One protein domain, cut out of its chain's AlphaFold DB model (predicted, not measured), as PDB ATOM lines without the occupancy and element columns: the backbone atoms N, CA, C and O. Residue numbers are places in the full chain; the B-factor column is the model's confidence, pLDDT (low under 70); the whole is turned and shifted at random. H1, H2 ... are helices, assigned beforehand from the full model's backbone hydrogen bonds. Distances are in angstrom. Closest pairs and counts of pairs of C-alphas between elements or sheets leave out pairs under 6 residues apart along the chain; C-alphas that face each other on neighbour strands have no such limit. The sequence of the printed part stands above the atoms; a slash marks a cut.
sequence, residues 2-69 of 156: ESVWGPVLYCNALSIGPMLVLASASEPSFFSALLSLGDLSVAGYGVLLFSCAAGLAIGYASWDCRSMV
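This is residues 2 to 69 of the 156 residues of an uncharacterized protein of archaeon (UniProt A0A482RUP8). Three helices make an open triangular frame: the long H3 and H1 form a V, meeting through residues 56 to 63 and 5 to 8, and the short H2 spans its wide end. The middle is empty. The printed part has 68 residues, all helix in class, in the order H1, H2, H3. It is loose, with a radius of gyration of the C-alphas of 15.1 A and spans of 42 by 29 by 16 A.

H3, residues 42 to 68, is 39.3 A long and ends at C-alpha 68 (216.075, 196.787, 255.570). H1, residues 5 to 26, is 30.8 A long, begins at C-alpha 5 (222.687, 203.156, 243.141) and has a kink of 33 degrees near residue 18. H2 is residues 30 to 39.

H3 touches H1 at a steep tilt of 55 degrees, opposite ways; their closest C-alphas, Tyr 60 and Val 8, are 6.2 A apart. H1 and H2 only just touch, with 3 pairs of C-alphas within 8 A, and only at the corner; the closest C-alphas, Ser 24 and Phe 30, are 5.6 A apart. H2 and H3 are apart. Every O i to N i+4 pair is within hydrogen-bond range in H3, 15 of 18 in H1 and 3 of 6 in H2.

The farthest C-alphas, Asp 39 and Val 69, are 43.6 A apart. The printed part has no cut, and both links are tight. Residue 2 has pLDDT under 70.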
ATOM      1  N   GLU A   2     223.192 193.993 246.713       60.75
ATOM      2  CA  GLU A   2     222.891 194.692 245.464       60.75
ATOM      3  C   GLU A   2     223.087 196.197 245.674       60.75
ATOM      4  O   GLU A   2     222.784 196.733 246.739       60.75
ATOM      5  N   SER A   3     223.676 196.869 244.689       74.38
ATOM      6  CA  SER A   3     223.991 198.290 244.795       74.38
ATOM      7  C   SER A   3     222.709 199.128 244.743       74.38
ATOM      8  O   SER A   3     222.012 199.147 243.729       74.38
ATOM      9  N   VAL A   4     222.429 199.884 245.808       82.94
ATOM     10  CA  VAL A   4     221.306 200.843 245.909       82.94
ATOM     11  C   VAL A   4     221.377 201.990 244.887       82.94
ATOM     12  O   VAL A   4     220.398 202.707 244.688       82.94
ATOM     13  N   TRP A   5     222.499 202.140 244.179       82.75
ATOM     14  CA  TRP A   5     222.687 203.156 243.141       82.75
ATOM     15  C   TRP A   5     221.809 202.955 241.907       82.75
ATOM     16  O   TRP A   5     221.369 203.942 241.319       82.75
ATOM     17  N   GLY A   6     221.531 201.705 241.522       87.38
ATOM     18  CA  GLY A   6     220.699 201.406 240.351       87.38
ATOM     19  C   GLY A   6     219.296 202.008 240.485       87.38
ATOM     20  O   GLY A   6     218.929 202.873 239.689       87.38
ATOM     21  N   PRO A   7     218.526 201.637 241.524       86.44
ATOM     22  CA  PRO A   7     217.190 202.185 241.758       86.44
ATOM     23  C   PRO A   7     217.157 203.714 241.899       86.44
ATOM     24  O   PRO A   7     216.247 204.360 241.377       86.44
ATOM     25  N   VAL A   8     218.159 204.314 242.554       88.50
ATOM     26  CA  VAL A   8     218.264 205.776 242.699       88.50
ATOM     27  C   VAL A   8     218.448 206.448 241.336       88.50
ATOM     28  O   VAL A   8     217.746 207.416 241.035       88.50
ATOM     29  N   LEU A   9     219.346 205.930 240.493       89.56
ATOM     30  CA  LEU A   9     219.591 206.466 239.155       89.56
ATOM     31  C   LEU A   9     218.347 206.340 238.267       89.56
ATOM     32  O   LEU A   9     217.953 207.321 237.635       89.56
ATOM     33  N   TYR A  10     217.695 205.172 238.268       89.94
ATOM     34  CA  TYR A  10     216.476 204.949 237.486       89.94
ATOM     35  C   TYR A  10     215.335 205.864 237.927       89.94
ATOM     36  O   TYR A  10     214.696 206.469 237.072       89.94
ATOM     37  N   CYS A  11     215.100 206.032 239.233       89.94
ATOM     38  CA  CYS A  11     214.072 206.953 239.720       89.94
ATOM     39  C   CYS A  11     214.345 208.400 239.298       89.94
ATOM     40  O   CYS A  11     213.427 209.071 238.834       89.94
ATOM     41  N   ASN A  12     215.587 208.879 239.419       91.81
ATOM     42  CA  ASN A  12     215.923 210.249 239.028       91.81
ATOM     43  C   ASN A  12     215.777 210.447 237.513       91.81
ATOM     44  O   ASN A  12     215.087 211.374 237.096       91.81
ATOM     45  N   ALA A  13     216.332 209.554 236.692       92.50
ATOM     46  CA  ALA A  13     216.249 209.662 235.235       92.50
ATOM     47  C   ALA A  13     214.805 209.549 234.720       92.50
ATOM     48  O   ALA A  13     214.362 210.361 233.909       92.50
ATOM     49  N   LEU A  14     214.045 208.577 235.233       92.38
ATOM     50  CA  LEU A  14     212.661 208.348 234.821       92.38
ATOM     51  C   LEU A  14     211.725 209.460 235.307       92.38
ATOM     52  O   LEU A  14     210.697 209.690 234.679       92.38
ATOM     53  N   SER A  15     212.085 210.186 236.371       92.19
ATOM     54  CA  SER A  15     211.303 211.331 236.851       92.19
ATOM     55  C   SER A  15     211.386 212.567 235.950       92.19
ATOM     56  O   SER A  15     210.467 213.382 235.987       92.19
ATOM     57  N   ILE A  16     212.423 212.694 235.108       92.81
ATOM     58  CA  ILE A  16     212.633 213.878 234.254       92.81
ATOM     59  C   ILE A  16     211.442 214.082 233.312       92.81
ATOM     60  O   ILE A  16     210.887 215.174 233.253       92.81
ATOM     61  N   GLY A  17     211.009 213.028 232.616       93.75
ATOM     62  CA  GLY A  17     209.871 213.079 231.693       93.75
ATOM     63  C   GLY A  17     208.574 213.593 232.338       93.75
ATOM     64  O   GLY A  17     208.080 214.646 231.933       93.75
ATOM     65  N   PRO A  18     208.016 212.902 233.352       93.19
ATOM     66  CA  PRO A  18     206.788 213.336 234.008       93.19
ATOM     67  C   PRO A  18     206.940 214.694 234.700       93.19
ATOM     68  O   PRO A  18     205.993 215.473 234.665       93.19
ATOM     69  N   MET A  19     208.108 215.027 235.268       91.75
ATOM     70  CA  MET A  19     208.324 216.359 235.844       91.75
ATOM     71  C   MET A  19     208.306 217.463 234.790       91.75
ATOM     72  O   MET A  19     207.686 218.492 235.030       91.75
ATOM     73  N   LEU A  20     208.909 217.262 233.614       91.50
ATOM     74  CA  LEU A  20     208.855 218.245 232.525       91.50
ATOM     75  C   LEU A  20     207.430 218.428 231.994       91.50
ATOM     76  O   LEU A  20     206.993 219.558 231.769       91.50
ATOM     77  N   VAL A  21     206.681 217.333 231.837       93.88
ATOM     78  CA  VAL A  21     205.276 217.390 231.405       93.88
ATOM     79  C   VAL A  21     204.435 218.147 232.429       93.88
ATOM     80  O   VAL A  21     203.751 219.101 232.067       93.88
ATOM     81  N   LEU A  22     204.518 217.782 233.710       93.50
ATOM     82  CA  LEU A  22     203.748 218.442 234.763       93.50
ATOM     83  C   LEU A  22     204.156 219.906 234.949       93.50
ATOM     84  O   LEU A  22     203.280 220.751 235.118       93.50
ATOM     85  N   ALA A  23     205.450 220.222 234.882       91.25
ATOM     86  CA  ALA A  23     205.930 221.592 235.022       91.25
ATOM     87  C   ALA A  23     205.458 222.478 233.860       91.25
ATOM     88  O   ALA A  23     204.926 223.556 234.103       91.25
ATOM     89  N   SER A  24     205.569 222.000 232.615       91.00
ATOM     90  CA  SER A  24     205.098 222.744 231.436       91.00
ATOM     91  C   SER A  24     203.575 222.890 231.369       91.00
ATOM     92  O   SER A  24     203.083 223.889 230.853       91.00
ATOM     93  N   ALA A  25     202.823 221.923 231.905       93.12
ATOM     94  CA  ALA A  25     201.364 221.979 231.952       93.12
ATOM     95  C   ALA A  25     200.827 222.858 233.093       93.12
ATOM     96  O   ALA A  25     199.746 223.427 232.958       93.12
ATOM     97  N   SER A  26     201.552 222.947 234.215       93.31
ATOM     98  CA  SER A  26     201.099 223.679 235.407       93.31
ATOM     99  C   SER A  26     201.549 225.137 235.410       93.31
ATOM    100  O   SER A  26     200.788 225.991 235.849       93.31
ATOM    101  N   GLU A  27     202.760 225.424 234.917       91.00
ATOM    102  CA  GLU A  27     203.351 226.764 234.935       91.00
ATOM    103  C   GLU A  27     203.559 227.299 233.508       91.00
ATOM    104  O   GLU A  27     204.468 226.855 232.801       91.00
ATOM    105  N   PRO A  28     202.777 228.310 233.075       87.38
ATOM    106  CA  PRO A  28     202.883 228.887 231.730       87.38
ATOM    107  C   PRO A  28     204.256 229.504 231.426       87.38
ATOM    108  O   PRO A  28     204.677 229.582 230.275       87.38
ATOM    109  N   SER A  29     204.960 229.954 232.465       90.00
ATOM    110  CA  SER A  29     206.280 230.585 232.400       90.00
ATOM    111  C   SER A  29     207.436 229.593 232.564       90.00
ATOM    112  O   SER A  29     208.591 230.021 232.611       90.00
ATOM    113  N   PHE A  30     207.165 228.283 232.624       90.12
ATOM    114  CA  PHE A  30     208.179 227.254 232.864       90.12
ATOM    115  C   PHE A  30     209.384 227.368 231.919       90.12
ATOM    116  O   PHE A  30     210.528 227.389 232.368       90.12
ATOM    117  N   PHE A  31     209.142 227.505 230.611       87.88
ATOM    118  CA  PHE A  31     210.219 227.621 229.622       87.88
ATOM    119  C   PHE A  31     211.035 228.909 229.777       87.88
ATOM    120  O   PHE A  31     212.251 228.887 229.598       87.88
ATOM    121  N   SER A  32     210.395 230.019 230.149       88.00
ATOM    122  CA  SER A  32     211.095 231.276 230.428       88.00
ATOM    123  C   SER A  32     211.968 231.157 231.676       88.00
ATOM    124  O   SER A  32     213.129 231.553 231.643       88.00
ATOM    125  N   ALA A  33     211.452 230.538 232.741       87.25
ATOM    126  CA  ALA A  33     212.222 230.258 233.950       87.25
ATOM    127  C   ALA A  33     213.400 229.309 233.674       87.25
ATOM    128  O   ALA A  33     214.480 229.498 234.232       87.25
ATOM    129  N   LEU A  34     213.219 228.331 232.778       87.19
ATOM    130  CA  LEU A  34     214.273 227.404 232.376       87.19
ATOM    131  C   LEU A  34     215.434 228.124 231.674       87.19
ATOM    132  O   LEU A  34     216.596 227.819 231.931       87.19
ATOM    133  N   LEU A  35     215.130 229.090 230.806       88.50
ATOM    134  CA  LEU A  35     216.139 229.891 230.107       88.50
ATOM    135  C   LEU A  35     216.905 230.813 231.066       88.50
ATOM    136  O   LEU A  35     218.112 230.986 230.915       88.50
ATOM    137  N   SER A  36     216.236 231.328 232.099       89.12
ATOM    138  CA  SER A  36     216.858 232.162 233.133       89.12
ATOM    139  C   SER A  36     217.788 231.402 234.087       89.12
ATOM    140  O   SER A  36     218.441 232.036 234.915       89.12
ATOM    141  N   LEU A  37     217.925 230.070 233.975       86.38
ATOM    142  CA  LEU A  37     218.948 229.332 234.734       86.38
ATOM    143  C   LEU A  37     220.373 229.797 234.401       86.38
ATOM    144  O   LEU A  37     221.260 229.625 235.235       86.38
ATOM    145  N   GLY A  38     220.606 230.350 233.207       86.19
ATOM    146  CA  GLY A  38     221.909 230.901 232.816       86.19
ATOM    147  C   GLY A  38     222.283 232.186 233.560       86.19
ATOM    148  O   GLY A  38     223.465 232.477 233.714       86.19
ATOM    149  N   ASP A  39     221.289 232.909 234.078       90.56
ATOM    150  CA  ASP A  39     221.463 234.200 234.757       90.56
ATOM    151  C   ASP A  39     221.526 234.062 236.290       90.56
ATOM    152  O   ASP A  39     221.496 235.051 237.028       90.56
ATOM    153  N   LEU A  40     221.591 232.828 236.802       89.00
ATOM    154  CA  LEU A  40     221.671 232.566 238.235       89.00
ATOM    155  C   LEU A  40     222.967 233.132 238.830       89.00
ATOM    156  O   LEU A  40     224.063 233.003 238.288       89.00
ATOM    157  N   SER A  41     222.849 233.722 240.019       92.31
ATOM    158  CA  SER A  41     224.019 234.142 240.788       92.31
ATOM    159  C   SER A  41     224.822 232.929 241.275       92.31
ATOM    160  O   SER A  41     224.290 231.827 241.431       92.31
ATOM    161  N   VAL A  42     226.103 233.132 241.610       92.06
ATOM    162  CA  VAL A  42     226.962 232.079 242.196       92.06
ATOM    163  C   VAL A  42     226.326 231.472 243.454       92.06
ATOM    164  O   VAL A  42     226.361 230.258 243.650       92.06
ATOM    165  N   ALA A  43     225.682 232.302 244.279       92.94
ATOM    166  CA  ALA A  43     224.929 231.837 245.441       92.94
ATOM    167  C   ALA A  43     223.710 230.986 245.041       92.94
ATOM    168  O   ALA A  43     223.441 229.969 245.679       92.94
ATOM    169  N   GLY A  44     223.012 231.358 243.962       92.06
ATOM    170  CA  GLY A  44     221.901 230.589 243.400       92.06
ATOM    171  C   GLY A  44     222.322 229.185 242.964       92.06
ATOM    172  O   GLY A  44     221.692 228.206 243.365       92.06
ATOM    173  N   TYR A  45     223.437 229.063 242.239       93.06
ATOM    174  CA  TYR A  45     224.005 227.755 241.897       93.06
ATOM    175  C   TYR A  45     224.429 226.956 243.133       93.06
ATOM    176  O   TYR A  45     224.202 225.750 243.183       93.06
ATOM    177  N   GLY A  46     224.994 227.616 244.147       95.19
ATOM    178  CA  GLY A  46     225.364 226.971 245.408       95.19
ATOM    179  C   GLY A  46     224.167 226.331 246.117       95.19
ATOM    180  O   GLY A  46     224.224 225.159 246.492       95.19
ATOM    181  N   VAL A  47     223.058 227.065 246.248       94.81
ATOM    182  CA  VAL A  47     221.817 226.546 246.854       94.81
ATOM    183  C   VAL A  47     221.205 225.436 245.997       94.81
ATOM    184  O   VAL A  47     220.754 224.425 246.540       94.81
ATOM    185  N   LEU A  48     221.234 225.577 244.667       93.75
ATOM    186  CA  LEU A  48     220.730 224.561 243.745       93.75
ATOM    187  C   LEU A  48     221.501 223.244 243.899       93.75
ATOM    188  O   LEU A  48     220.885 222.211 244.158       93.75
ATOM    189  N   LEU A  49     222.834 223.288 243.833       94.69
ATOM    190  CA  LEU A  49     223.690 222.112 244.008       94.69
ATOM    191  C   LEU A  49     223.512 221.471 245.384       94.69
ATOM    192  O   LEU A  49     223.425 220.248 245.479       94.69
ATOM    193  N   PHE A  50     223.408 222.281 246.441       95.69
ATOM    194  CA  PHE A  50     223.133 221.775 247.782       95.69
ATOM    195  C   PHE A  50     221.786 221.046 247.844       95.69
ATOM    196  O   PHE A  50     221.707 219.950 248.398       95.69
ATOM    197  N   SER A  51     220.738 221.607 247.233       95.06
ATOM    198  CA  SER A  51     219.419 220.966 247.184       95.06
ATOM    199  C   SER A  51     219.450 219.648 246.405       95.06
ATOM    200  O   SER A  51     218.877 218.659 246.861       95.06
ATOM    201  N   CYS A  52     220.187 219.591 245.291       93.38
ATOM    202  CA  CYS A  52     220.380 218.366 244.521       93.38
ATOM    203  C   CYS A  52     221.124 217.312 245.346       93.38
ATOM    204  O   CYS A  52     220.687 216.166 245.407       93.38
ATOM    205  N   ALA A  53     222.206 217.693 246.031       94.38
ATOM    206  CA  ALA A  53     222.962 216.790 246.895       94.38
ATOM    207  C   ALA A  53     222.104 216.256 248.055       94.38
ATOM    208  O   ALA A  53     222.104 215.053 248.321       94.38
ATOM    209  N   ALA A  54     221.319 217.123 248.700       93.44
ATOM    210  CA  ALA A  54     220.385 216.730 249.749       93.44
ATOM    211  C   ALA A  54     219.287 215.791 249.215       93.44
ATOM    212  O   ALA A  54     218.997 214.768 249.835       93.44
ATOM    213  N   GLY A  55     218.715 216.086 248.044       91.12
ATOM    214  CA  GLY A  55     217.721 215.236 247.385       91.12
ATOM    215  C   GLY A  55     218.267 213.850 247.035       91.12
ATOM    216  O   GLY A  55     217.612 212.842 247.308       91.12
ATOM    217  N   LEU A  56     219.496 213.784 246.515       91.56
ATOM    218  CA  LEU A  56     220.194 212.526 246.243       91.56
ATOM    219  C   LEU A  56     220.442 211.728 247.527       91.56
ATOM    220  O   LEU A  56     220.184 210.525 247.550       91.56
ATOM    221  N   ALA A  57     220.879 212.386 248.603       90.50
ATOM    222  CA  ALA A  57     221.104 211.741 249.895       90.50
ATOM    223  C   ALA A  57     219.808 211.147 250.478       90.50
ATOM    224  O   ALA A  57     219.802 210.001 250.927       90.50
ATOM    225  N   ILE A  58     218.694 211.886 250.413       90.56
ATOM    226  CA  ILE A  58     217.376 211.402 250.857       90.56
ATOM    227  C   ILE A  58     216.919 210.219 249.997       90.56
ATOM    228  O   ILE A  58     216.433 209.219 250.532       90.56
ATOM    229  N   GLY A  59     217.078 210.309 248.674       88.06
ATOM    230  CA  GLY A  59     216.731 209.232 247.746       88.06
ATOM    231  C   GLY A  59     217.523 207.953 248.020       88.06
ATOM    232  O   GLY A  59     216.936 206.872 248.092       88.06
ATOM    233  N   TYR A  60     218.830 208.082 248.251       89.19
ATOM    234  CA  TYR A  60     219.710 206.974 248.619       89.19
ATOM    235  C   TYR A  60     219.293 206.334 249.946       89.19
ATOM    236  O   TYR A  60     219.009 205.138 249.989       89.19
ATOM    237  N   ALA A  61     219.168 207.136 251.008       86.94
ATOM    238  CA  ALA A  61     218.765 206.653 252.328       86.94
ATOM    239  C   ALA A  61     217.370 206.005 252.311       86.94
ATOM    240  O   ALA A  61     217.108 205.061 253.052       86.94
ATOM    241  N   SER A  62     216.469 206.475 251.443       86.06
ATOM    242  CA  SER A  62     215.133 205.896 251.284       86.06
ATOM    243  C   SER A  62     215.172 204.494 250.678       86.06
ATOM    244  O   SER A  62     214.455 203.610 251.149       86.06
ATOM    245  N   TRP A  63     215.989 204.279 249.646       83.31
ATOM    246  CA  TRP A  63     216.165 202.962 249.026       83.31
ATOM    247  C   TRP A  63     216.901 201.988 249.946       83.31
ATOM    248  O   TRP A  63     216.484 200.836 250.069       83.31
ATOM    249  N   ASP A  64     217.918 202.476 250.650       84.25
ATOM    250  CA  ASP A  64     218.645 201.713 251.662       84.25
ATOM    251  C   ASP A  64     217.711 201.270 252.799       84.25
ATOM    252  O   ASP A  64     217.571 200.076 253.073       84.25
ATOM    253  N   CYS A  65     216.925 202.199 253.353       80.50
ATOM    254  CA  CYS A  65     215.937 201.900 254.386       80.50
ATOM    255  C   CYS A  65     214.897 200.873 253.909       80.50
ATOM    256  O   CYS A  65     214.630 199.901 254.614       80.50
ATOM    257  N   ARG A  66     214.355 201.016 252.691       80.81
ATOM    258  CA  ARG A  66     213.387 200.060 252.110       80.81
ATOM    259  C   ARG A  66     213.940 198.644 251.959       80.81
ATOM    260  O   ARG A  66     213.157 197.700 252.023       80.81
ATOM    261  N   SER A  67     215.252 198.487 251.780       78.44
ATOM    262  CA  SER A  67     215.883 197.162 251.739       78.44
ATOM    263  C   SER A  67     215.893 196.484 253.119       78.44
ATOM    264  O   SER A  67     215.733 195.268 253.226       78.44
ATOM    265  N   MET A  68     215.988 197.275 254.192       78.88
ATOM    266  CA  MET A  68     216.075 196.787 255.570       78.88
ATOM    267  C   MET A  68     214.698 196.631 256.230       78.88
ATOM    268  O   MET A  68     214.434 195.634 256.907       78.88
ATOM    269  N   VAL A  69     213.772 197.566 256.008       80.44
ATOM    270  CA  VAL A  69     212.470 197.613 256.700       80.44
ATOM    271  C   VAL A  69     211.319 197.067 255.845       80.44
ATOM    272  O   VAL A  69     211.496 196.710 254.682       80.44
TER     273      VAL A  69